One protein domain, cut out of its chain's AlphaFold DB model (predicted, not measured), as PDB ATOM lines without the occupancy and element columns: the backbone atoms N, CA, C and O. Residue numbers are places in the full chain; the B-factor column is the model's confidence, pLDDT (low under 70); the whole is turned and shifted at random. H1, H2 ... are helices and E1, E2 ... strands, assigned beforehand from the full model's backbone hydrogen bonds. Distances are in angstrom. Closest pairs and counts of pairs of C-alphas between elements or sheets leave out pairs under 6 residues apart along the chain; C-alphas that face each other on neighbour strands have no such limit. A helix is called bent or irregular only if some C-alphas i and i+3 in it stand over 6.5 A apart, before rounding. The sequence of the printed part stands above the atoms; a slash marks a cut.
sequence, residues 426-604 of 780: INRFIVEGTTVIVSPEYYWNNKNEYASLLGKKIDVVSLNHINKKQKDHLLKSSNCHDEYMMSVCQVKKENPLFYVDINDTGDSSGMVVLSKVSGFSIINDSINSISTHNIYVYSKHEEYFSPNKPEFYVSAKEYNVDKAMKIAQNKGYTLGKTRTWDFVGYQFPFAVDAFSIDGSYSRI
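This is residues 426 to 604 of the 780 residues of an uncharacterized protein of Vibrio diazotrophicus (UniProt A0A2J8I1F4). One large, twisted sheet of nine strands makes the body, its long strands E6, E7 and E10 sharply bent, and the small two-strand sheet E8 and E11 covers part of it, so that the two are partly face to face as a sandwich. H1 packs on the sheet at its edge strand E2, and H2 packs on it between E2 and E4. The printed part has 179 residues, with two named helices and eleven named strands in the order E1, H1, E2, H2, E3 to E11; its class is mostly strand. The large sheet is branched and mixed, with E1 parallel to E2 and E5 and the other neighbour pairs antiparallel, as E8 and E11 are. The whole is compact, with a radius of gyration of the C-alphas of 16.7 A and spans of 52 by 41 by 28 A.

Begin at E1, residues 435 to 438; on one side of it find its parallel neighbour E2, residues 459 to 462, with N 436 and O 459 2.8 A apart. On the other side of E1 is parallel E5, residues 497 to 504, where N 437 and O 498 are 2.7 A apart. H1, residues 447 to 454, completes a strand-helix-strand unit, two parallel neighbour strands E1 and E2 with the helix between them, its crossover right-handed. H1 is on the branched sheet at a height of 10.7 A, over E2 and only just not over E1, on which 2 of its C-alphas fall. Next find H2, residues 468 to 477, also on that sheet; its closest C-alpha pair with E4, residues 486 to 491, is Ser 477 and Val 491, 6.4 A apart. H1 and H2 are apart, and in both every O i to N i+4 pair is within hydrogen-bond range. E3, residues 478 to 483, forms a hairpin with E4, where N 481 and O 488 are 3.0 A apart. E6, residues 510 to 523, has three neighbours: E4 and E5 on one side, beside residues 518 to 523 and 510 to 517, and E7, residues 526 to 540, on the other. Look for N 489 and O 520 at 2.8 A, N 501 and O 513 at 2.9 A, and N 514 and O 536 at 2.8 A. E5, E6 and E7 are a meander, each strand the antiparallel neighbour of the one before. On the other side of E7 from E6 is its antiparallel neighbour E10, residues 581 to 593, with N 537 and O 584 2.8 A apart, and E10 forms a hairpin with the edge strand E9, residues 573 to 577, with N 575 and O 583 2.8 A apart. E8, residues 551 to 555, and E11, residues 598 to 602, are antiparallel, with N 555 and O 598 2.9 A apart; their sheet faces the large one, the facing parts 8.6 A centre to centre.

Find C-alpha 435 at (30.491, -28.958, -22.780), where E1 begins. H2 is 14.1 A long and E5 23.2 A. E6 starts at C-alpha 510 at (16.842, -9.869, -26.162), spans 30.3 A and bends by 91 degrees at residue 518. E7 spans 30.2 A and bends by 95 degrees at 533; E10 spans 24.9 A and bends by 120 degrees at 590. E11 ends at C-alpha 602 at (5.697, -10.346, -33.381).

The C-alphas farthest apart are those of Tyr 484 and Pro 547, at 53.9 A. The printed part has no cut. The link from E8 to E9, residues 556 to 572, is long. Mean pLDDT of the printed part is 83.0; look for values under 70 at residues 543 to 555, 559 to 572 and 599 to 604.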
ATOM      1  N   ILE A 426      18.442 -21.643 -17.555       91.25
ATOM      2  CA  ILE A 426      19.456 -22.374 -18.335       91.25
ATOM      3  C   ILE A 426      20.360 -23.240 -17.439       91.25
ATOM      4  O   ILE A 426      20.772 -24.329 -17.847       91.25
ATOM      5  N   ASN A 427      20.605 -22.831 -16.188       93.00
ATOM      6  CA  ASN A 427      21.415 -23.591 -15.226       93.00
ATOM      7  C   ASN A 427      20.936 -25.037 -14.976       93.00
ATOM      8  O   ASN A 427      21.734 -25.872 -14.545       93.00
ATOM      9  N   ARG A 428      19.658 -25.345 -15.251       91.75
ATOM     10  CA  ARG A 428      19.070 -26.689 -15.115       91.75
ATOM     11  C   ARG A 428      19.599 -27.676 -16.157       91.75
ATOM     12  O   ARG A 428      19.579 -28.877 -15.912       91.75
ATOM     13  N   PHE A 429      20.049 -27.175 -17.305       91.94
ATOM     14  CA  PHE A 429      20.524 -27.987 -18.428       91.94
ATOM     15  C   PHE A 429      22.045 -28.124 -18.448       91.94
ATOM     16  O   PHE A 429      22.564 -29.158 -18.857       91.94
ATOM     17  N   ILE A 430      22.755 -27.096 -17.980       91.88
ATOM     18  CA  ILE A 430      24.216 -27.077 -17.931       91.88
ATOM     19  C   ILE A 430      24.666 -27.643 -16.580       91.88
ATOM     20  O   ILE A 430      24.701 -26.936 -15.570       91.88
ATOM     21  N   VAL A 431      24.977 -28.938 -16.548       89.69
ATOM     22  CA  VAL A 431      25.486 -29.662 -15.368       89.69
ATOM     23  C   VAL A 431      26.998 -29.877 -15.448       89.69
ATOM     24  O   VAL A 431      27.601 -29.664 -16.495       89.69
ATOM     25  N   GLU A 432      27.628 -30.277 -14.344       87.25
ATOM     26  CA  GLU A 432      29.059 -30.608 -14.352       87.25
ATOM     27  C   GLU A 432      29.350 -31.720 -15.378       87.25
ATOM     28  O   GLU A 432      28.553 -32.644 -15.539       87.25
ATOM     29  N   GLY A 433      30.445 -31.580 -16.132       85.50
ATOM     30  CA  GLY A 433      30.773 -32.445 -17.276       85.50
ATOM     31  C   GLY A 433      30.091 -32.068 -18.601       85.50
ATOM     32  O   GLY A 433      30.417 -32.642 -19.637       85.50
ATOM     33  N   THR A 434      29.180 -31.088 -18.605       91.06
ATOM     34  CA  THR A 434      28.613 -30.531 -19.846       91.06
ATOM     35  C   THR A 434      29.666 -29.710 -20.585       91.06
ATOM     36  O   THR A 434      30.377 -28.913 -19.974       91.06
ATOM     37  N   THR A 435      29.724 -29.859 -21.910       94.75
ATOM     38  CA  THR A 435      30.491 -28.958 -22.780       94.75
ATOM     39  C   THR A 435      29.549 -27.944 -23.428       94.75
ATOM     40  O   THR A 435      28.495 -28.311 -23.953       94.75
ATOM     41  N   VAL A 436      29.919 -26.664 -23.388       95.88
ATOM     42  CA  VAL A 436      29.156 -25.562 -23.984       95.88
ATOM     43  C   VAL A 436      29.951 -24.950 -25.132       95.88
ATOM     44  O   VAL A 436      31.109 -24.573 -24.974       95.88
ATOM     45  N   ILE A 437      29.324 -24.845 -26.294       95.88
ATOM     46  CA  ILE A 437      29.847 -24.161 -27.469       95.88
ATOM     47  C   ILE A 437      29.305 -22.735 -27.467       95.88
ATOM     48  O   ILE A 437      28.108 -22.530 -27.262       95.88
ATOM     49  N   VAL A 438      30.177 -21.758 -27.701       94.38
ATOM     50  CA  VAL A 438      29.837 -20.330 -27.663       94.38
ATOM     51  C   VAL A 438      30.370 -19.588 -28.885       94.38
ATOM     52  O   VAL A 438      31.428 -19.929 -29.427       94.38
ATOM     53  N   SER A 439      29.650 -18.541 -29.293       85.50
ATOM     54  CA  SER A 439      30.145 -17.571 -30.273       85.50
ATOM     55  C   SER A 439      31.313 -16.751 -29.694       85.50
ATOM     56  O   SER A 439      31.247 -16.340 -28.532       85.50
ATOM     57  N   PRO A 440      32.382 -16.485 -30.471       82.44
ATOM     58  CA  PRO A 440      33.504 -15.651 -30.039       82.44
ATOM     59  C   PRO A 440      33.206 -14.149 -30.044       82.44
ATOM     60  O   PRO A 440      34.083 -13.376 -29.667       82.44
ATOM     61  N   GLU A 441      32.017 -13.732 -30.488       84.25
ATOM     62  CA  GLU A 441      31.613 -12.323 -30.553       84.25
ATOM     63  C   GLU A 441      31.820 -11.604 -29.213       84.25
ATOM     64  O   GLU A 441      32.361 -10.499 -29.152       84.25
ATOM     65  N   TYR A 442      31.483 -12.289 -28.122       89.50
ATOM     66  CA  TYR A 442      31.617 -11.771 -26.773       89.50
ATOM     67  C   TYR A 442      32.795 -12.422 -26.054       89.50
ATOM     68  O   TYR A 442      32.697 -13.537 -25.546       89.50
ATOM     69  N   TYR A 443      33.912 -11.704 -25.921       90.88
ATOM     70  CA  TYR A 443      35.118 -12.219 -25.248       90.88
ATOM     71  C   TYR A 443      34.904 -12.597 -23.767       90.88
ATOM     72  O   TYR A 443      35.677 -13.364 -23.186       90.88
ATOM     73  N   TRP A 444      33.851 -12.071 -23.141       93.94
ATOM     74  CA  TRP A 444      33.444 -12.435 -21.786       93.94
ATOM     75  C   TRP A 444      32.702 -13.773 -21.721       93.94
ATOM     76  O   TRP A 444      32.644 -14.373 -20.652       93.94
ATOM     77  N   ASN A 445      32.171 -14.277 -22.834       94.31
ATOM     78  CA  ASN A 445      31.463 -15.550 -22.901       94.31
ATOM     79  C   ASN A 445      32.477 -16.705 -22.938       94.31
ATOM     80  O   ASN A 445      32.813 -17.251 -23.984       94.31
ATOM     81  N   ASN A 446      33.046 -17.029 -21.778       94.50
ATOM     82  CA  ASN A 446      34.116 -18.012 -21.633       94.50
ATOM     83  C   ASN A 446      33.914 -18.870 -20.370       94.50
ATOM     84  O   ASN A 446      33.043 -18.596 -19.546       94.50
ATOM     85  N   LYS A 447      34.749 -19.902 -20.186       94.88
ATOM     86  CA  LYS A 447      34.647 -20.859 -19.065       94.88
ATOM     87  C   LYS A 447      34.578 -20.224 -17.667       94.88
ATOM     88  O   LYS A 447      33.965 -20.808 -16.777       94.88
ATOM     89  N   ASN A 448      35.190 -19.058 -17.453       96.12
ATOM     90  CA  ASN A 448      35.203 -18.403 -16.147       96.12
ATOM     91  C   ASN A 448      33.868 -17.710 -15.865       96.12
ATOM     92  O   ASN A 448      33.414 -17.724 -14.726       96.12
ATOM     93  N   GLU A 449      33.186 -17.186 -16.885       96.06
ATOM     94  CA  GLU A 449      31.825 -16.660 -16.725       96.06
ATOM     95  C   GLU A 449      30.864 -17.767 -16.279       96.06
ATOM     96  O   GLU A 449      30.187 -17.626 -15.261       96.06
ATOM     97  N   TYR A 450      30.855 -18.905 -16.984       95.62
ATOM     98  CA  TYR A 450      29.997 -20.039 -16.626       95.62
ATOM     99  C   TYR A 450      30.325 -20.570 -15.233       95.62
ATOM    100  O   TYR A 450      29.411 -20.773 -14.437       95.62
ATOM    101  N   ALA A 451      31.608 -20.762 -14.916       95.38
ATOM    102  CA  ALA A 451      32.012 -21.250 -13.603       95.38
ATOM    103  C   ALA A 451      31.604 -20.288 -12.478       95.38
ATOM    104  O   ALA A 451      31.095 -20.737 -11.453       95.38
ATOM    105  N   SER A 452      31.748 -18.977 -12.695       94.62
ATOM    106  CA  SER A 452      31.330 -17.939 -11.746       94.62
ATOM    107  C   SER A 452      29.816 -17.961 -11.496       94.62
ATOM    108  O   SER A 452      29.374 -17.934 -10.350       94.62
ATOM    109  N   LEU A 453      29.007 -18.068 -12.556       94.69
ATOM    110  CA  LEU A 453      27.542 -18.031 -12.451       94.69
ATOM    111  C   LEU A 453      26.933 -19.337 -11.930       94.69
ATOM    112  O   LEU A 453      25.901 -19.313 -11.262       94.69
ATOM    113  N   LEU A 454      27.533 -20.475 -12.276       94.62
ATOM    114  CA  LEU A 454      26.996 -21.798 -11.971       94.62
ATOM    115  C   LEU A 454      27.596 -22.417 -10.703       94.62
ATOM    116  O   LEU A 454      27.023 -23.374 -10.185       94.62
ATOM    117  N   GLY A 455      28.739 -21.913 -10.228       93.94
ATOM    118  CA  GLY A 455      29.462 -22.463  -9.078       93.94
ATOM    119  C   GLY A 455      30.078 -23.844  -9.332       93.94
ATOM    120  O   GLY A 455      30.295 -24.598  -8.387       93.94
ATOM    121  N   LYS A 456      30.315 -24.210 -10.598       93.19
ATOM    122  CA  LYS A 456      30.811 -25.531 -11.024       93.19
ATOM    123  C   LYS A 456      31.688 -25.417 -12.267       93.19
ATOM    124  O   LYS A 456      31.507 -24.503 -13.068       93.19
ATOM    125  N   LYS A 457      32.627 -26.351 -12.436       93.25
ATOM    126  CA  LYS A 457      33.540 -26.386 -13.589       93.25
ATOM    127  C   LYS A 457      32.775 -26.798 -14.846       93.25
ATOM    128  O   LYS A 457      32.157 -27.860 -14.871       93.25
ATOM    129  N   ILE A 458      32.822 -25.952 -15.873       92.31
ATOM    130  CA  ILE A 458      32.174 -26.176 -17.170       92.31
ATOM    131  C   ILE A 458      33.219 -26.043 -18.273       92.31
ATOM    132  O   ILE A 458      33.980 -25.072 -18.303       92.31
ATOM    133  N   ASP A 459      33.222 -26.999 -19.198       92.56
ATOM    134  CA  ASP A 459      34.046 -26.915 -20.396       92.56
ATOM    135  C   ASP A 459      33.366 -26.007 -21.420       92.56
ATOM    136  O   ASP A 459      32.202 -26.202 -21.770       92.56
ATOM    137  N   VAL A 460      34.103 -25.015 -21.918       94.19
ATOM    138  CA  VAL A 460      33.617 -24.078 -22.937       94.19
ATOM    139  C   VAL A 460      34.523 -24.130 -24.162       94.19
ATOM    140  O   VAL A 460      35.754 -24.092 -24.043       94.19
ATOM    141  N   VAL A 461      33.913 -24.220 -25.342       94.06
ATOM    142  CA  VAL A 461      34.589 -24.261 -26.641       94.06
ATOM    143  C   VAL A 461      34.092 -23.108 -27.509       94.06
ATOM    144  O   VAL A 461      32.892 -22.893 -27.637       94.06
ATOM    145  N   SER A 462      35.020 -22.365 -28.106       92.06
ATOM    146  CA  SER A 462      34.696 -21.282 -29.038       92.06
ATOM    147  C   SER A 462      34.521 -21.828 -30.455       92.06
ATOM    148  O   SER A 462      35.317 -22.665 -30.881       92.06
ATOM    149  N   LEU A 463      33.517 -21.335 -31.188       89.38
ATOM    150  CA  LEU A 463      33.221 -21.765 -32.563       89.38
ATOM    151  C   LEU A 463      34.413 -21.632 -33.522       89.38
ATOM    152  O   LEU A 463      34.690 -22.557 -34.282       89.38
ATOM    153  N   ASN A 464      35.130 -20.504 -33.468       85.38
ATOM    154  CA  ASN A 464      36.133 -20.143 -34.481       85.38
ATOM    155  C   ASN A 464      37.559 -20.577 -34.118       85.38
ATOM    156  O   ASN A 464      38.496 -20.333 -34.879       85.38
ATOM    157  N   HIS A 465      37.769 -21.126 -32.919       84.06
ATOM    158  CA  HIS A 465      39.109 -21.484 -32.476       84.06
ATOM    159  C   HIS A 465      39.086 -22.664 -31.512       84.06
ATOM    160  O   HIS A 465      39.006 -22.502 -30.291       84.06
ATOM    161  N   ILE A 466      39.180 -23.864 -32.080       89.00
ATOM    162  CA  ILE A 466      39.211 -25.108 -31.325       89.00
ATOM    163  C   ILE A 466      40.662 -25.557 -31.229       89.00
ATOM    164  O   ILE A 466      41.273 -25.983 -32.206       89.00
ATOM    165  N   ASN A 467      41.242 -25.483 -30.032       90.62
ATOM    166  CA  ASN A 467      42.584 -26.020 -29.847       90.62
ATOM    167  C   ASN A 467      42.574 -27.557 -29.937       90.62
ATOM    168  O   ASN A 467      41.543 -28.207 -29.755       90.62
ATOM    169  N   LYS A 468      43.748 -28.163 -30.148       91.88
ATOM    170  CA  LYS A 468      43.889 -29.622 -30.285       91.88
ATOM    171  C   LYS A 468      43.212 -30.411 -29.155       91.88
ATOM    172  O   LYS A 468      42.533 -31.392 -29.424       91.88
ATOM    173  N   LYS A 469      43.341 -29.965 -27.899       91.19
ATOM    174  CA  LYS A 469      42.732 -30.643 -26.741       91.19
ATOM    175  C   LYS A 469      41.201 -30.588 -26.795       91.19
ATOM    176  O   LYS A 469      40.553 -31.593 -26.521       91.19
ATOM    177  N   GLN A 470      40.632 -29.436 -27.147       92.19
ATOM    178  CA  GLN A 470      39.186 -29.267 -27.321       92.19
ATOM    179  C   GLN A 470      38.674 -30.097 -28.500       92.19
ATOM    180  O   GLN A 470      37.651 -30.762 -28.370       92.19
ATOM    181  N   LYS A 471      39.410 -30.126 -29.615       91.94
ATOM    182  CA  LYS A 471      39.073 -30.942 -30.787       91.94
ATOM    183  C   LYS A 471      39.064 -32.423 -30.431       91.94
ATOM    184  O   LYS A 471      38.066 -33.095 -30.664       91.94
ATOM    185  N   ASP A 472      40.122 -32.916 -29.791       91.94
ATOM    186  CA  ASP A 472      40.221 -34.310 -29.353       91.94
ATOM    187  C   ASP A 472      39.082 -34.687 -28.392       91.94
ATOM    188  O   ASP A 472      38.546 -35.793 -28.462       91.94
ATOM    189  N   HIS A 473      38.692 -33.771 -27.498       91.19
ATOM    190  CA  HIS A 473      37.552 -33.954 -26.595       91.19
ATOM    191  C   HIS A 473      36.224 -34.051 -27.356       91.19
ATOM    192  O   HIS A 473      35.482 -35.019 -27.174       91.19
ATOM    193  N   LEU A 474      35.959 -33.113 -28.271       92.88
ATOM    194  CA  LEU A 474      34.757 -33.116 -29.109       92.88
ATOM    195  C   LEU A 474      34.658 -34.392 -29.956       92.88
ATOM    196  O   LEU A 474      33.607 -35.038 -29.960       92.88
ATOM    197  N   LEU A 475      35.756 -34.808 -30.592       92.56
ATOM    198  CA  LEU A 475      35.814 -36.031 -31.395       92.56
ATOM    199  C   LEU A 475      35.565 -37.288 -30.547       92.56
ATOM    200  O   LEU A 475      34.819 -38.166 -30.964       92.56
ATOM    201  N   LYS A 476      36.119 -37.376 -29.330       92.44
ATOM    202  CA  LYS A 476      35.869 -38.513 -28.418       92.44
ATOM    203  C   LYS A 476      34.422 -38.571 -27.931       92.44
ATOM    204  O   LYS A 476      33.862 -39.665 -27.779       92.44
ATOM    205  N   SER A 477      33.821 -37.404 -27.699       90.56
ATOM    206  CA  SER A 477      32.435 -37.269 -27.242       90.56
ATOM    207  C   SER A 477      31.392 -37.585 -28.323       90.56
ATOM    208  O   SER A 477      30.207 -37.708 -28.015       90.56
ATOM    209  N   SER A 478      31.835 -37.777 -29.567       94.06
ATOM    210  CA  SER A 478      30.981 -37.926 -30.743       94.06
ATOM    211  C   SER A 478      31.359 -39.156 -31.575       94.06
ATOM    212  O   SER A 478      32.403 -39.775 -31.379       94.06
ATOM    213  N   ASN A 479      30.475 -39.550 -32.487       95.06
ATOM    214  CA  ASN A 479      30.764 -40.482 -33.569       95.06
ATOM    215  C   ASN A 479      31.024 -39.651 -34.823       95.06
ATOM    216  O   ASN A 479      30.085 -39.095 -35.394       95.06
ATOM    217  N   CYS A 480      32.292 -39.523 -35.201       94.31
ATOM    218  CA  CYS A 480      32.711 -38.693 -36.323       94.31
ATOM    219  C   CYS A 480      33.177 -39.552 -37.495       94.31
ATOM    220  O   CYS A 480      33.784 -40.604 -37.300       94.31
ATOM    221  N   HIS A 481      32.908 -39.076 -38.701       93.44
ATOM    222  CA  HIS A 481      33.503 -39.572 -39.932       93.44
ATOM    223  C   HIS A 481      33.944 -38.373 -40.764       93.44
ATOM    224  O   HIS A 481      33.375 -37.285 -40.646       93.44
ATOM    225  N   ASP A 482      34.980 -38.567 -41.567       91.56
ATOM    226  CA  ASP A 482      35.473 -37.518 -42.446       91.56
ATOM    227  C   ASP A 482      34.711 -37.574 -43.773       91.56
ATOM    228  O   ASP A 482      34.630 -38.619 -44.420       91.56
ATOM    229  N   GLU A 483      34.142 -36.440 -44.163       88.44
ATOM    230  CA  GLU A 483      33.459 -36.219 -45.430       88.44
ATOM    231  C   GLU A 483      34.159 -35.050 -46.140       88.44
ATOM    232  O   GLU A 483      34.090 -33.892 -45.721       88.44
ATOM    233  N   TYR A 484      34.914 -35.353 -47.202       86.31
ATOM    234  CA  TYR A 484      35.827 -34.402 -47.853       86.31
ATOM    235  C   TYR A 484      36.823 -33.754 -46.860       86.31
ATOM    236  O   TYR A 484      37.578 -34.460 -46.200       86.31
ATOM    237  N   MET A 485      36.870 -32.416 -46.781       86.44
ATOM    238  CA  MET A 485      37.737 -31.645 -45.868       86.44
ATOM    239  C   MET A 485      37.062 -31.335 -44.517       86.44
ATOM    240  O   MET A 485      37.486 -30.420 -43.810       86.44
ATOM    241  N   MET A 486      35.986 -32.047 -44.180       88.94
ATOM    242  CA  MET A 486      35.140 -31.781 -43.021       88.94
ATOM    243  C   MET A 486      34.981 -33.043 -42.174       88.94
ATOM    244  O   MET A 486      34.710 -34.114 -42.702       88.94
ATOM    245  N   SER A 487      35.093 -32.920 -40.853       89.12
ATOM    246  CA  SER A 487      34.713 -34.004 -39.941       89.12
ATOM    247  C   SER A 487      33.267 -33.793 -39.501       89.12
ATOM    248  O   SER A 487      32.970 -32.811 -38.819       89.12
ATOM    249  N   VAL A 488      32.369 -34.703 -39.880       93.19
ATOM    250  CA  VAL A 488      30.944 -34.664 -39.521       93.19
ATOM    251  C   VAL A 488      30.710 -35.578 -38.323       93.19
ATOM    252  O   VAL A 488      31.005 -36.772 -38.359       93.19
ATOM    253  N   CYS A 489      30.173 -35.013 -37.245       95.00
ATOM    254  CA  CYS A 489      30.085 -35.651 -35.938       95.00
ATOM    255  C   CYS A 489      28.639 -35.742 -35.443       95.00
ATOM    256  O   CYS A 489      27.908 -34.754 -35.447       95.00
ATOM    257  N   GLN A 490      28.244 -36.914 -34.939       95.56
ATOM    258  CA  GLN A 490      27.013 -37.096 -34.161       95.56
ATOM    259  C   GLN A 490      27.333 -37.217 -32.672       95.56
ATOM    260  O   GLN A 490      28.152 -38.046 -32.275       95.56
ATOM    261  N   VAL A 491      26.679 -36.411 -31.838       94.69
ATOM    262  CA  VAL A 491      26.959 -36.360 -30.395       94.69
ATOM    263  C   VAL A 491      26.424 -37.618 -29.706       94.69
ATOM    264  O   VAL A 491      25.274 -38.012 -29.912       94.69
ATOM    265  N   LYS A 492      27.246 -38.258 -28.866       92.00
ATOM    266  CA  LYS A 492      26.824 -39.422 -28.071       92.00
ATOM    267  C   LYS A 492      25.882 -38.991 -26.943       92.00
ATOM    268  O   LYS A 492      26.047 -37.923 -26.362       92.00
ATOM    269  N   LYS A 493      24.911 -39.838 -26.584       85.56
ATOM    270  CA  LYS A 493      23.894 -39.497 -25.567       85.56
ATOM    271  C   LYS A 493      24.487 -39.232 -24.182       85.56
ATOM    272  O   LYS A 493      23.886 -38.484 -23.417       85.56
ATOM    273  N   GLU A 494      25.631 -39.835 -23.867       85.88
ATOM    274  CA  GLU A 494      26.278 -39.745 -22.556       85.88
ATOM    275  C   GLU A 494      27.020 -38.418 -22.332       85.88
ATOM    276  O   GLU A 494      27.307 -38.082 -21.188       85.88
ATOM    277  N   ASN A 495      27.303 -37.648 -23.392       84.19
ATOM    278  CA  ASN A 495      28.062 -36.399 -23.310       84.19
ATOM    279  C   ASN A 495      27.182 -35.223 -23.750       84.19
ATOM    280  O   ASN A 495      27.125 -34.916 -24.943       84.19
ATOM    281  N   PRO A 496      26.455 -34.569 -22.826       88.38
ATOM    282  CA  PRO A 496      25.616 -33.441 -23.189       88.38
ATOM    283  C   PRO A 496      26.480 -32.296 -23.735       88.38
ATOM    284  O   PRO A 496      27.330 -31.741 -23.035       88.38
ATOM    285  N   LEU A 497      26.233 -31.950 -24.996       95.50
ATOM    286  CA  LEU A 497      26.833 -30.819 -25.690       95.50
ATOM    287  C   LEU A 497      25.734 -29.793 -25.965       95.50
ATOM    288  O   LEU A 497      24.681 -30.132 -26.516       95.50
ATOM    289  N   PHE A 498      25.969 -28.546 -25.576       96.38
ATOM    290  CA  PHE A 498      25.044 -27.446 -25.835       96.38
ATOM    291  C   PHE A 498      25.723 -26.342 -26.626       96.38
ATOM    292  O   PHE A 498      26.919 -26.130 -26.486       96.38
ATOM    293  N   TYR A 499      24.945 -25.626 -27.423       96.00
ATOM    294  CA  TYR A 499      25.350 -24.390 -28.074       96.00
ATOM    295  C   TYR A 499      24.533 -23.236 -27.497       96.00
ATOM    296  O   TYR A 499      23.319 -23.373 -27.332       96.00
ATOM    297  N   VAL A 500      25.208 -22.142 -27.151       95.44
ATOM    298  CA  VAL A 500      24.587 -20.921 -26.639       95.44
ATOM    299  C   VAL A 500      24.771 -19.812 -27.658       95.44
ATOM    300  O   VAL A 500      25.904 -19.449 -27.982       95.44
ATOM    301  N   ASP A 501      23.644 -19.258 -28.088       92.88
ATOM    302  CA  ASP A 501      23.585 -18.051 -28.897       92.88
ATOM    303  C   ASP A 501      22.870 -16.928 -28.142       92.88
ATOM    304  O   ASP A 501      21.962 -17.182 -27.342       92.88
ATOM    305  N   ILE A 502      23.317 -15.694 -28.352       92.19
ATOM    306  CA  ILE A 502      22.836 -14.512 -27.634       92.19
ATOM    307  C   ILE A 502      22.471 -13.467 -28.676       92.19
ATOM    308  O   ILE A 502      23.340 -12.967 -29.376       92.19
ATOM    309  N   ASN A 503      21.190 -13.119 -28.731       86.31
ATOM    310  CA  ASN A 503      20.677 -12.090 -29.621       86.31
ATOM    311  C   ASN A 503      20.108 -10.952 -28.768       86.31
ATOM    312  O   ASN A 503      19.074 -11.105 -28.113       86.31
ATOM    313  N   ASP A 504      20.825  -9.835 -28.722       83.12
ATOM    314  CA  ASP A 504      20.458  -8.642 -27.964       83.12
ATOM    315  C   ASP A 504      19.913  -7.553 -28.892       83.12
ATOM    316  O   ASP A 504      20.363  -7.385 -30.022       83.12
ATOM    317  N   THR A 505      18.949  -6.782 -28.392       76.31
ATOM    318  CA  THR A 505      18.358  -5.653 -29.134       76.31
ATOM    319  C   THR A 505      18.922  -4.295 -28.704       76.31
ATOM    320  O   THR A 505      18.491  -3.268 -29.220       76.31
ATOM    321  N   GLY A 506      19.872  -4.265 -27.762       70.69
ATOM    322  CA  GLY A 506      20.494  -3.066 -27.198       70.69
ATOM    323  C   GLY A 506      19.760  -2.488 -25.983       70.69
ATOM    324  O   GLY A 506      20.391  -1.944 -25.078       70.69
ATOM    325  N   ASP A 507      18.441  -2.636 -25.889       71.25
ATOM    326  CA  ASP A 507      17.631  -1.952 -24.868       71.25
ATOM    327  C   ASP A 507      17.354  -2.819 -23.627       71.25
ATOM    328  O   ASP A 507      16.264  -2.812 -23.064       71.25
ATOM    329  N   SER A 508      18.342  -3.603 -23.169       79.00
ATOM    330  CA  SER A 508      18.171  -4.586 -22.071       79.00
ATOM    331  C   SER A 508      17.116  -5.669 -22.351       79.00
ATOM    332  O   SER A 508      16.708  -6.406 -21.445       79.00
ATOM    333  N   SER A 509      16.690  -5.780 -23.610       84.50
ATOM    334  CA  SER A 509      15.829  -6.827 -24.141       84.50
ATOM    335  C   SER A 509      16.568  -7.665 -25.170       84.50
ATOM    336  O   SER A 509      17.418  -7.182 -25.914       84.50
ATOM    337  N   GLY A 510      16.203  -8.934 -25.251       88.56
ATOM    338  CA  GLY A 510      16.842  -9.869 -26.162       88.56
ATOM    339  C   GLY A 510      16.514 -11.301 -25.793       88.56
ATOM    340  O   GLY A 510      15.558 -11.579 -25.057       88.56
ATOM    341  N   MET A 511      17.306 -12.226 -26.306       90.50
ATOM    342  CA  MET A 511      17.146 -13.644 -26.052       90.50
ATOM    343  C   MET A 511      18.479 -14.376 -25.947       90.50
ATOM    344  O   MET A 511      19.475 -14.009 -26.563       90.50
ATOM    345  N   VAL A 512      18.453 -15.457 -25.177       94.19
ATOM    346  CA  VAL A 512      19.490 -16.482 -25.155       94.19
ATOM    347  C   VAL A 512      18.873 -17.784 -25.625       94.19
ATOM    348  O   VAL A 512      17.903 -18.272 -25.036       94.19
ATOM    349  N   VAL A 513      19.451 -18.351 -26.676       93.19
ATOM    350  CA  VAL A 513      19.055 -19.636 -27.241       93.19
ATOM    351  C   VAL A 513      20.053 -20.689 -26.783       93.19
ATOM    352  O   VAL A 513      21.235 -20.637 -27.105       93.19
ATOM    353  N   LEU A 514      19.564 -21.678 -26.041       95.81
ATOM    354  CA  LEU A 514      20.314 -22.865 -25.659       95.81
ATOM    355  C   LEU A 514      19.875 -24.041 -26.534       95.81
ATOM    356  O   LEU A 514      18.786 -24.586 -26.358       95.81
ATOM    357  N   SER A 515      20.743 -24.471 -27.439       95.88
ATOM    358  CA  SER A 515      20.498 -25.588 -28.352       95.88
ATOM    359  C   SER A 515      21.168 -26.859 -27.848       95.88
ATOM    360  O   SER A 515      22.377 -26.878 -27.621       95.88
ATOM    361  N   LYS A 516      20.414 -27.955 -27.694       96.31
ATOM    362  CA  LYS A 516      20.993 -29.269 -27.371       96.31
ATOM    363  C   LYS A 516      21.559 -29.888 -28.646       96.31
ATOM    364  O   LYS A 516      20.789 -30.280 -29.524       96.31
ATOM    365  N   VAL A 517      22.880 -29.971 -28.759       96.38
ATOM    366  CA  VAL A 517      23.553 -30.366 -30.001       96.38
ATOM    367  C   VAL A 517      23.333 -31.855 -30.269       96.38
ATOM    368  O   VAL A 517      23.665 -32.698 -29.438       96.38
ATOM    369  N   SER A 518      22.762 -32.182 -31.430       95.81
ATOM    370  CA  SER A 518      22.648 -33.561 -31.930       95.81
ATOM    371  C   SER A 518      23.806 -33.952 -32.847       95.81
ATOM    372  O   SER A 518      24.174 -35.123 -32.917       95.81
ATOM    373  N   GLY A 519      24.419 -32.979 -33.515       95.19
ATOM    374  CA  GLY A 519      25.581 -33.180 -34.370       95.19
ATOM    375  C   GLY A 519      26.209 -31.855 -34.768       95.19
ATOM    376  O   GLY A 519      25.587 -30.810 -34.606       95.19
ATOM    377  N   PHE A 520      27.432 -31.890 -35.272       95.50
ATOM    378  CA  PHE A 520      28.162 -30.708 -35.719       95.50
ATOM    379  C   PHE A 520      29.176 -31.089 -36.792       95.50
ATOM    380  O   PHE A 520      29.459 -32.272 -36.995       95.50
ATOM    381  N   SER A 521      29.742 -30.090 -37.459       93.50
ATOM    382  CA  SER A 521      30.838 -30.291 -38.400       93.50
ATOM    383  C   SER A 521      32.051 -29.431 -38.062       93.50
ATOM    384  O   SER A 521      31.898 -28.315 -37.564       93.50
ATOM    385  N   ILE A 522      33.255 -29.959 -38.303       92.69
ATOM    386  CA  ILE A 522      34.521 -29.243 -38.103       92.69
ATOM    387  C   ILE A 522      35.254 -29.098 -39.436       92.69
ATOM    388  O   ILE A 522      35.509 -30.098 -40.106       92.69
ATOM    389  N   ILE A 523      35.661 -27.872 -39.770       91.62
ATOM    390  CA  ILE A 523      36.541 -27.550 -40.904       91.62
ATOM    391  C   ILE A 523      37.667 -26.660 -40.385       91.62
ATOM    392  O   ILE A 523      37.400 -25.663 -39.722       91.62
ATOM    393  N   ASN A 524      38.927 -26.994 -40.682       89.12
ATOM    394  CA  ASN A 524      40.093 -26.174 -40.306       89.12
ATOM    395  C   ASN A 524      40.080 -25.718 -38.829       89.12
ATOM    396  O   ASN A 524      40.333 -24.555 -38.525       89.12
ATOM    397  N   ASP A 525      39.743 -26.634 -37.917       88.88
ATOM    398  CA  ASP A 525      39.668 -26.388 -36.467       88.88
ATOM    399  C   ASP A 525      38.614 -25.347 -36.029       88.88
ATOM    400  O   ASP A 525      38.701 -24.781 -34.938       88.88
ATOM    401  N   SER A 526      37.587 -25.134 -36.856       89.62
ATOM    402  CA  SER A 526      36.389 -24.343 -36.550       89.62
ATOM    403  C   SER A 526      35.128 -25.199 -36.678       89.62
ATOM    404  O   SER A 526      35.076 -26.092 -37.524       89.62
ATOM    405  N   ILE A 527      34.119 -24.954 -35.837       91.19
ATOM    406  CA  ILE A 527      32.796 -25.576 -35.987       91.19
ATOM    407  C   ILE A 527      32.011 -24.780 -37.030       91.19
ATOM    408  O   ILE A 527      31.718 -23.606 -36.820       91.19
ATOM    409  N   ASN A 528      31.649 -25.434 -38.132       87.81
ATOM    410  CA  ASN A 528      31.007 -24.782 -39.277       87.81
ATOM    411  C   ASN A 528      29.496 -24.997 -39.343       87.81
ATOM    412  O   ASN A 528      28.802 -24.217 -39.989       87.81
ATOM    413  N   SER A 529      28.973 -26.027 -38.682       89.75
ATOM    414  CA  SER A 529      27.531 -26.256 -38.580       89.75
ATOM    415  C   SER A 529      27.187 -26.977 -37.280       89.75
ATOM    416  O   SER A 529      27.986 -27.767 -36.770       89.75
ATOM    417  N   ILE A 530      25.992 -26.713 -36.746       94.12
ATOM    418  CA  ILE A 530      25.458 -27.349 -35.536       94.12
ATOM    419  C   ILE A 530      24.015 -27.764 -35.806       94.12
ATOM    420  O   ILE A 530      23.181 -26.937 -36.145       94.12
ATOM    421  N   SER A 531      23.704 -29.043 -35.612       94.38
ATOM    422  CA  SER A 531      22.337 -29.557 -35.676       94.38
ATOM    423  C   SER A 531      21.735 -29.699 -34.288       94.38
ATOM    424  O   SER A 531      22.411 -30.109 -33.336       94.38
ATOM    425  N   THR A 532      20.441 -29.423 -34.167       94.56
ATOM    426  CA  THR A 532      19.689 -29.639 -32.932       94.56
ATOM    427  C   THR A 532      18.255 -30.081 -33.201       94.56
ATOM    428  O   THR A 532      17.675 -29.773 -34.233       94.56
ATOM    429  N   HIS A 533      17.670 -30.807 -32.248       92.50
ATOM    430  CA  HIS A 533      16.237 -31.119 -32.222       92.50
ATOM    431  C   HIS A 533      15.511 -30.419 -31.070       92.50
ATOM    432  O   HIS A 533      14.285 -30.433 -31.023       92.50
ATOM    433  N   ASN A 534      16.245 -29.869 -30.098       93.38
ATOM    434  CA  ASN A 534      15.668 -29.286 -28.892       93.38
ATOM    435  C   ASN A 534      16.366 -27.975 -28.583       93.38
ATOM    436  O   ASN A 534      17.587 -27.952 -28.407       93.38
ATOM    437  N   ILE A 535      15.574 -26.924 -28.445       93.06
ATOM    438  CA  ILE A 535      16.070 -25.601 -28.093       93.06
ATOM    439  C   ILE A 535      15.303 -25.077 -26.890       93.06
ATOM    440  O   ILE A 535      14.123 -25.383 -26.697       93.06
ATOM    441  N   TYR A 536      15.981 -24.271 -26.092       93.88
ATOM    442  CA  TYR A 536      15.405 -23.576 -24.957       93.88
ATOM    443  C   TYR A 536      15.714 -22.104 -25.119       93.88
ATOM    444  O   TYR A 536      16.880 -21.725 -25.195       93.88
ATOM    445  N   VAL A 537      14.676 -21.285 -25.191       91.75
ATOM    446  CA  VAL A 537      14.825 -19.857 -25.429       91.75
ATOM    447  C   VAL A 537      14.418 -19.108 -24.181       91.75
ATOM    448  O   VAL A 537      13.267 -19.183 -23.748       91.75
ATOM    449  N   TYR A 538      15.385 -18.414 -23.590       93.12
ATOM    450  CA  TYR A 538      15.138 -17.393 -22.586       93.12
ATOM    451  C   TYR A 538      15.023 -16.060 -23.298       93.12
ATOM    452  O   TYR A 538      15.905 -15.714 -24.073       93.12
ATOM    453  N   SER A 539      13.976 -15.296 -23.031       89.75
ATOM    454  CA  SER A 539      13.836 -13.975 -23.614       89.75
ATOM    455  C   SER A 539      13.388 -12.948 -22.588       89.75
ATOM    456  O   SER A 539      12.422 -13.167 -21.858       89.75
ATOM    457  N   LYS A 540      14.116 -11.832 -22.541       89.81
ATOM    458  CA  LYS A 540      13.906 -10.698 -21.638       89.81
ATOM    459  C   LYS A 540      13.260  -9.556 -22.416       89.81
ATOM    460  O   LYS A 540      13.682  -9.250 -23.531       89.81
ATOM    461  N   HIS A 541      12.245  -8.937 -21.829       83.81
ATOM    462  CA  HIS A 541      11.464  -7.869 -22.441       83.81
ATOM    463  C   HIS A 541      11.145  -6.761 -21.428       83.81
ATOM    464  O   HIS A 541      10.943  -7.034 -20.244       83.81
ATOM    465  N   GLU A 542      11.075  -5.507 -21.886       74.19
ATOM    466  CA  GLU A 542      10.641  -4.389 -21.038       74.19
ATOM    467  C   GLU A 542       9.163  -4.526 -20.626       74.19
ATOM    468  O   GLU A 542       8.342  -5.048 -21.375       74.19
ATOM    469  N   GLU A 543       8.779  -4.002 -19.455       59.41
ATOM    470  CA  GLU A 543       7.397  -4.083 -18.930       59.41
ATOM    471  C   GLU A 543       6.325  -3.424 -19.831       59.41
ATOM    472  O   GLU A 543       5.130  -3.582 -19.580       59.41
ATOM    473  N   TYR A 544       6.710  -2.717 -20.900       50.03
ATOM    474  CA  TYR A 544       5.803  -1.998 -21.801       50.03
ATOM    475  C   TYR A 544       4.968  -2.878 -22.746       50.03
ATOM    476  O   TYR A 544       4.185  -2.359 -23.554       50.03
ATOM    477  N   PHE A 545       5.046  -4.205 -22.636       50.66
ATOM    478  CA  PHE A 545       4.149  -5.075 -23.387       50.66
ATOM    479  C   PHE A 545       2.716  -4.987 -22.833       50.66
ATOM    480  O   PHE A 545       2.373  -5.533 -21.789       50.66
ATOM    481  N   SER A 546       1.890  -4.245 -23.585       44.28
ATOM    482  CA  SER A 546       0.423  -4.156 -23.539       44.28
ATOM    483  C   SER A 546      -0.269  -5.423 -22.990       44.28
ATOM    484  O   SER A 546       0.196  -6.529 -23.264       44.28
ATOM    485  N   PRO A 547      -1.438  -5.312 -22.315       47.91
ATOM    486  CA  PRO A 547      -2.202  -6.451 -21.763       47.91
ATOM    487  C   PRO A 547      -2.489  -7.590 -22.760       47.91
ATOM    488  O   PRO A 547      -2.805  -8.716 -22.368       47.91
ATOM    489  N   ASN A 548      -2.333  -7.321 -24.055       50.66
ATOM    490  CA  ASN A 548      -2.319  -8.303 -25.120       50.66
ATOM    491  C   ASN A 548      -0.920  -8.921 -25.294       50.66
ATOM    492  O   ASN A 548      -0.103  -8.427 -26.067       50.66
ATOM    493  N   LYS A 549      -0.683 -10.029 -24.575       52.00
ATOM    494  CA  LYS A 549       0.567 -10.811 -24.577       52.00
ATOM    495  C   LYS A 549       1.051 -11.112 -26.009       52.00
ATOM    496  O   LYS A 549       0.256 -11.691 -26.763       52.00
ATOM    497  N   PRO A 550       2.297 -10.762 -26.376       52.81
ATOM    498  CA  PRO A 550       2.927 -11.301 -27.575       52.81
ATOM    499  C   PRO A 550       3.180 -12.803 -27.383       52.81
ATOM    500  O   PRO A 550       3.555 -13.244 -26.294       52.81
ATOM    501  N   GLU A 551       2.926 -13.593 -28.423       59.75
ATOM    502  CA  GLU A 551       3.415 -14.970 -28.500       59.75
ATOM    503  C   GLU A 551       4.843 -14.928 -29.052       59.75
ATOM    504  O   GLU A 551       5.139 -14.164 -29.970       59.75
ATOM    505  N   PHE A 552       5.743 -15.697 -28.443       63.91
ATOM    506  CA  PHE A 552       7.135 -15.770 -28.866       63.91
ATOM    507  C   PHE A 552       7.280 -16.852 -29.941       63.91
ATOM    508  O   PHE A 552       6.910 -18.011 -29.715       63.91
ATOM    509  N   TYR A 553       7.799 -16.470 -31.108       66.62
ATOM    510  CA  TYR A 553       7.982 -17.368 -32.244       66.62
ATOM    511  C   TYR A 553       9.464 -17.586 -32.506       66.62
ATOM    512  O   TYR A 553      10.255 -16.644 -32.462       66.62
ATOM    513  N   VAL A 554       9.811 -18.833 -32.819       69.88
ATOM    514  CA  VAL A 554      11.154 -19.216 -33.241       69.88
ATOM    515  C   VAL A 554      11.086 -19.780 -34.649       69.88
ATOM    516  O   VAL A 554      10.247 -20.631 -34.950       69.88
ATOM    517  N   SER A 555      11.986 -19.318 -35.503       69.75
ATOM    518  CA  SER A 555      12.222 -19.872 -36.829       69.75
ATOM    519  C   SER A 555      13.606 -20.495 -36.911       69.75
ATOM    520  O   SER A 555      14.539 -19.978 -36.310       69.75
ATOM    521  N   ALA A 556      13.734 -21.585 -37.666       72.94
ATOM    522  CA  ALA A 556      15.009 -22.237 -37.939       72.94
ATOM    523  C   ALA A 556      14.985 -22.907 -39.326       72.94
ATOM    524  O   ALA A 556      13.919 -23.251 -39.845       72.94
ATOM    525  N   LYS A 557      16.159 -23.093 -39.932       72.44
ATOM    526  CA  LYS A 557      16.368 -23.858 -41.170       72.44
ATOM    527  C   LYS A 557      16.581 -25.334 -40.844       72.44
ATOM    528  O   LYS A 557      17.181 -25.674 -39.828       72.44
ATOM    529  N   GLU A 558      16.089 -26.217 -41.706       78.12
ATOM    530  CA  GLU A 558      16.325 -27.660 -41.595       78.12
ATOM    531  C   GLU A 558      17.817 -27.969 -41.825       78.12
ATOM    532  O   GLU A 558      18.444 -27.419 -42.731       78.12
ATOM    533  N   TYR A 559      18.408 -28.813 -40.978       67.31
ATOM    534  CA  TYR A 559      19.822 -29.168 -41.057       67.31
ATOM    535  C   TYR A 559      20.026 -30.194 -42.177       67.31
ATOM    536  O   TYR A 559      19.558 -31.327 -42.067       67.31
ATOM    537  N   ASN A 560      20.785 -29.802 -43.205       63.28
ATOM    538  CA  ASN A 560      21.204 -30.607 -44.361       63.28
ATOM    539  C   ASN A 560      20.234 -30.689 -45.560       63.28
ATOM    540  O   ASN A 560      20.030 -31.773 -46.105       63.28
ATOM    541  N   VAL A 561      19.695 -29.546 -46.019       47.78
ATOM    542  CA  VAL A 561      19.238 -29.372 -47.414       47.78
ATOM    543  C   VAL A 561      19.297 -27.894 -47.851       47.78
ATOM    544  O   VAL A 561      19.026 -27.013 -47.038       47.78
ATOM    545  N   ASP A 562      19.538 -27.631 -49.146       45.19
ATOM    546  CA  ASP A 562      19.297 -26.368 -49.894       45.19
ATOM    547  C   ASP A 562      17.809 -25.921 -49.897       45.19
ATOM    548  O   ASP A 562      17.301 -25.339 -50.857       45.19
ATOM    549  N   LYS A 563      17.050 -26.260 -48.848       45.47
ATOM    550  CA  LYS A 563      15.597 -26.109 -48.782       45.47
ATOM    551  C   LYS A 563      15.187 -25.045 -47.785       45.47
ATOM    552  O   LYS A 563      15.746 -24.888 -46.701       45.47
ATOM    553  N   ALA A 564      14.166 -24.313 -48.200       43.00
ATOM    554  CA  ALA A 564      13.640 -23.166 -47.505       43.00
ATOM    555  C   ALA A 564      13.100 -23.484 -46.101       43.00
ATOM    556  O   ALA A 564      12.525 -24.534 -45.821       43.00
ATOM    557  N   MET A 565      13.285 -22.480 -45.252       46.34
ATOM    558  CA  MET A 565      12.668 -22.215 -43.959       46.34
ATOM    559  C   MET A 565      11.315 -22.923 -43.716       46.34
ATOM    560  O   MET A 565      10.291 -22.536 -44.273       46.34
ATOM    561  N   LYS A 566      11.276 -23.887 -42.787       44.84
ATOM    562  CA  LYS A 566      10.024 -24.322 -42.149       44.84
ATOM    563  C   LYS A 566       9.860 -23.546 -40.847       44.84
ATOM    564  O   LYS A 566      10.544 -23.823 -39.865       44.84
ATOM    565  N   ILE A 567       8.924 -22.593 -40.812       47.78
ATOM    566  CA  ILE A 567       8.427 -22.057 -39.537       47.78
ATOM    567  C   ILE A 567       7.652 -23.194 -38.874       47.78
ATOM    568  O   ILE A 567       6.467 -23.397 -39.139       47.78
ATOM    569  N   ALA A 568       8.319 -23.976 -38.030       45.06
ATOM    570  CA  ALA A 568       7.608 -24.859 -37.128       45.06
ATOM    571  C   ALA A 568       6.883 -23.969 -36.112       45.06
ATOM    572  O   ALA A 568       7.460 -23.562 -35.106       45.06
ATOM    573  N   GLN A 569       5.603 -23.672 -36.359       49.31
ATOM    574  CA  GLN A 569       4.681 -23.205 -35.322       49.31
ATOM    575  C   GLN A 569       4.409 -24.359 -34.344       49.31
ATOM    576  O   GLN A 569       3.286 -24.837 -34.199       49.31
ATOM    577  N   ASN A 570       5.449 -24.855 -33.680       52.25
ATOM    578  CA  ASN A 570       5.256 -25.699 -32.522       52.25
ATOM    579  C   ASN A 570       4.903 -24.775 -31.365       52.25
ATOM    580  O   ASN A 570       5.642 -23.839 -31.060       52.25
ATOM    581  N   LYS A 571       3.764 -25.044 -30.719       57.97
ATOM    582  CA  LYS A 571       3.461 -24.462 -29.413       57.97
ATOM    583  C   LYS A 571       4.574 -24.900 -28.470       57.97
ATOM    584  O   LYS A 571       4.566 -26.032 -27.988       57.97
ATOM    585  N   GLY A 572       5.556 -24.026 -28.276       68.38
ATOM    586  CA  GLY A 572       6.591 -24.231 -27.284       68.38
ATOM    587  C   GLY A 572       5.939 -24.454 -25.924       68.38
ATOM    588  O   GLY A 572       4.870 -23.909 -25.628       68.38
ATOM    589  N   TYR A 573       6.551 -25.289 -25.098       80.88
ATOM    590  CA  TYR A 573       6.076 -25.494 -23.738       80.88
ATOM    591  C   TYR A 573       6.771 -24.486 -22.825       80.88
ATOM    592  O   TYR A 573       7.998 -24.367 -22.804       80.88
ATOM    593  N   THR A 574       5.980 -23.718 -22.079       85.12
ATOM    594  CA  THR A 574       6.510 -22.731 -21.136       85.12
ATOM    595  C   THR A 574       7.191 -23.445 -19.972       85.12
ATOM    596  O   THR A 574       6.565 -24.217 -19.248       85.12
ATOM    597  N   LEU A 575       8.475 -23.163 -19.783       85.25
ATOM    598  CA  LEU A 575       9.301 -23.656 -18.680       85.25
ATOM    599  C   LEU A 575       9.346 -22.674 -17.501       85.25
ATOM    600  O   LEU A 575       9.572 -23.082 -16.360       85.25
ATOM    601  N   GLY A 576       9.133 -21.388 -17.773       85.62
ATOM    602  CA  GLY A 576       9.045 -20.321 -16.785       85.62
ATOM    603  C   GLY A 576       8.570 -19.026 -17.435       85.62
ATOM    604  O   GLY A 576       8.752 -18.835 -18.635       85.62
ATOM    605  N   LYS A 577       7.925 -18.154 -16.660       85.12
ATOM    606  CA  LYS A 577       7.425 -16.865 -17.147       85.12
ATOM    607  C   LYS A 577       7.258 -15.882 -15.999       85.12
ATOM    608  O   LYS A 577       6.750 -16.246 -14.938       85.12
ATOM    609  N   THR A 578       7.615 -14.628 -16.242       84.69
ATOM    610  CA  THR A 578       7.275 -13.487 -15.384       84.69
ATOM    611  C   THR A 578       6.677 -12.356 -16.227       84.69
ATOM    612  O   THR A 578       6.176 -12.592 -17.327       84.69
ATOM    613  N   ARG A 579       6.650 -11.131 -15.691       80.81
ATOM    614  CA  ARG A 579       6.269  -9.928 -16.446       80.81
ATOM    615  C   ARG A 579       7.387  -9.394 -17.339       80.81
ATOM    616  O   ARG A 579       7.097  -8.588 -18.210       80.81
ATOM    617  N   THR A 580       8.628  -9.791 -17.075       83.38
ATOM    618  CA  THR A 580       9.825  -9.223 -17.708       83.38
ATOM    619  C   THR A 580      10.625 -10.260 -18.490       83.38
ATOM    620  O   THR A 580      11.609  -9.910 -19.142       83.38
ATOM    621  N   TRP A 581      10.239 -11.538 -18.424       89.62
ATOM    622  CA  TRP A 581      10.881 -12.593 -19.197       89.62
ATOM    623  C   TRP A 581       9.993 -13.819 -19.424       89.62
ATOM    624  O   TRP A 581       9.093 -14.126 -18.636       89.62
ATOM    625  N   ASP A 582      10.318 -14.550 -20.487       88.38
ATOM    626  CA  ASP A 582       9.757 -15.839 -20.881       88.38
ATOM    627  C   ASP A 582      10.867 -16.883 -21.046       88.38
ATOM    628  O   ASP A 582      11.944 -16.585 -21.559       88.38
ATOM    629  N   PHE A 583      10.611 -18.120 -20.618       91.38
ATOM    630  CA  PHE A 583      11.485 -19.261 -20.871       91.38
ATOM    631  C   PHE A 583      10.680 -20.398 -21.491       91.38
ATOM    632  O   PHE A 583       9.764 -20.940 -20.863       91.38
ATOM    633  N   VAL A 584      11.001 -20.746 -22.735       89.75
ATOM    634  CA  VAL A 584      10.197 -21.648 -23.567       89.75
ATOM    635  C   VAL A 584      11.078 -22.742 -24.157       89.75
ATOM    636  O   VAL A 584      12.165 -22.471 -24.659       89.75
ATOM    637  N   GLY A 585      10.611 -23.988 -24.093       90.31
ATOM    638  CA  GLY A 585      11.236 -25.116 -24.774       90.31
ATOM    639  C   GLY A 585      10.535 -25.430 -26.093       90.31
ATOM    640  O   GLY A 585       9.305 -25.419 -26.167       90.31
ATOM    641  N   TYR A 586      11.316 -25.763 -27.117       89.06
ATOM    642  CA  TYR A 586      10.819 -26.255 -28.399       89.06
ATOM    643  C   TYR A 586      11.480 -27.587 -28.734       89.06
ATOM    644  O   TYR A 586      12.677 -27.781 -28.516       89.06
ATOM    645  N   GLN A 587      10.684 -28.495 -29.290       89.25
ATOM    646  CA  GLN A 587      11.143 -29.762 -29.841       89.25
ATOM    647  C   GLN A 587      10.759 -29.805 -31.317       89.25
ATOM    648  O   GLN A 587       9.586 -29.647 -31.661       89.25
ATOM    649  N   PHE A 588      11.743 -29.998 -32.187       83.12
ATOM    650  CA  PHE A 588      11.542 -30.109 -33.624       83.12
ATOM    651  C   PHE A 588      11.444 -31.586 -34.030       83.12
ATOM    652  O   PHE A 588      12.170 -32.424 -33.487       83.12
ATOM    653  N   PRO A 589      10.553 -31.930 -34.977       81.06
ATOM    654  CA  PRO A 589      10.434 -33.298 -35.483       81.06
ATOM    655  C   PRO A 589      11.607 -33.709 -36.392       81.06
ATOM    656  O   PRO A 589      11.763 -34.891 -36.679       81.06
ATOM    657  N   PHE A 590      12.429 -32.750 -36.825       84.00
ATOM    658  CA  PHE A 590      13.637 -32.930 -37.627       84.00
ATOM    659  C   PHE A 590      14.777 -32.076 -37.057       84.00
ATOM    660  O   PHE A 590      14.541 -31.166 -36.260       84.00
ATOM    661  N   ALA A 591      16.012 -32.375 -37.460       86.88
ATOM    662  CA  ALA A 591      17.176 -31.593 -37.071       86.88
ATOM    663  C   ALA A 591      17.136 -30.208 -37.732       86.88
ATOM    664  O   ALA A 591      16.911 -30.102 -38.935       86.88
ATOM    665  N   VAL A 592      17.390 -29.154 -36.965       87.62
ATOM    666  CA  VAL A 592      17.509 -27.777 -37.459       87.62
ATOM    667  C   VAL A 592      18.922 -27.247 -37.253       87.62
ATOM    668  O   VAL A 592      19.626 -27.694 -36.346       87.62
ATOM    669  N   ASP A 593      19.339 -26.320 -38.110       86.75
ATOM    670  CA  ASP A 593      20.615 -25.622 -37.989       86.75
ATOM    671  C   ASP A 593      20.542 -24.584 -36.869       86.75
ATOM    672  O   ASP A 593      19.761 -23.631 -36.934       86.75
ATOM    673  N   ALA A 594      21.360 -24.763 -35.836       88.88
ATOM    674  CA  ALA A 594      21.329 -23.915 -34.658       88.88
ATOM    675  C   ALA A 594      21.791 -22.475 -34.938       88.88
ATOM    676  O   ALA A 594      21.355 -21.570 -34.236       88.88
ATOM    677  N   PHE A 595      22.607 -22.248 -35.975       84.50
ATOM    678  CA  PHE A 595      23.023 -20.898 -36.388       84.50
ATOM    679  C   PHE A 595      21.930 -20.126 -37.125       84.50
ATOM    680  O   PHE A 595      22.017 -18.916 -37.293       84.50
ATOM    681  N   SER A 596      20.902 -20.830 -37.590       77.56
ATOM    682  CA  SER A 596      19.770 -20.233 -38.294       77.56
ATOM    683  C   SER A 596      18.595 -19.897 -37.378       77.56
ATOM    684  O   SER A 596      17.548 -19.470 -37.873       77.56
ATOM    685  N   ILE A 597      18.733 -20.159 -36.074       79.31
ATOM    686  CA  ILE A 597      17.671 -19.911 -35.108       79.31
ATOM    687  C   ILE A 597      17.532 -18.407 -34.925       79.31
ATOM    688  O   ILE A 597      18.420 -17.751 -34.395       79.31
ATOM    689  N   ASP A 598      16.376 -17.889 -35.313       70.25
ATOM    690  CA  ASP A 598      15.994 -16.504 -35.074       70.25
ATOM    691  C   ASP A 598      14.666 -16.463 -34.315       70.25
ATOM    692  O   ASP A 598      13.772 -17.291 -34.529       70.25
ATOM    693  N   GLY A 599      14.555 -15.519 -33.392       64.50
ATOM    694  CA  GLY A 599      13.442 -15.379 -32.469       64.50
ATOM    695  C   GLY A 599      12.933 -13.952 -32.515       64.50
ATOM    696  O   GLY A 599      13.683 -13.006 -32.302       64.50
ATOM    697  N   SER A 600      11.638 -13.792 -32.783       59.91
ATOM    698  CA  SER A 600      11.019 -12.472 -32.880       59.91
ATOM    699  C   SER A 600       9.766 -12.375 -32.015       59.91
ATOM    700  O   SER A 600       8.922 -13.275 -31.963       59.91
ATOM    701  N   TYR A 601       9.630 -11.232 -31.338       54.84
ATOM    702  CA  TYR A 601       8.369 -10.816 -30.736       54.84
ATOM    703  C   TYR A 601       7.512 -10.160 -31.809       54.84
ATOM    704  O   TYR A 601       7.573  -8.949 -32.020       54.84
ATOM    705  N   SER A 602       6.686 -10.943 -32.493       47.94
ATOM    706  CA  SER A 602       5.697 -10.346 -33.381       47.94
ATOM    707  C   SER A 602       4.445  -9.935 -32.605       47.94
ATOM    708  O   SER A 602       3.727 -10.758 -32.038       47.94
ATOM    709  N   ARG A 603       4.145  -8.630 -32.620       42.75
ATOM    710  CA  ARG A 603       2.868  -8.062 -32.144       42.75
ATOM    711  C   ARG A 603       1.703  -8.397 -33.092       42.75
ATOM    712  O   ARG A 603       0.547  -8.270 -32.697       42.75
ATOM    713  N   ILE A 604       2.019  -8.806 -34.328       42.88
ATOM    714  CA  ILE A 604       1.111  -8.921 -35.480       42.88
ATOM    715  C   ILE A 604       1.238 -10.318 -36.126       42.88
ATOM    716  O   ILE A 604       1.177 -10.484 -37.335       42.88
TER     717      ILE A 604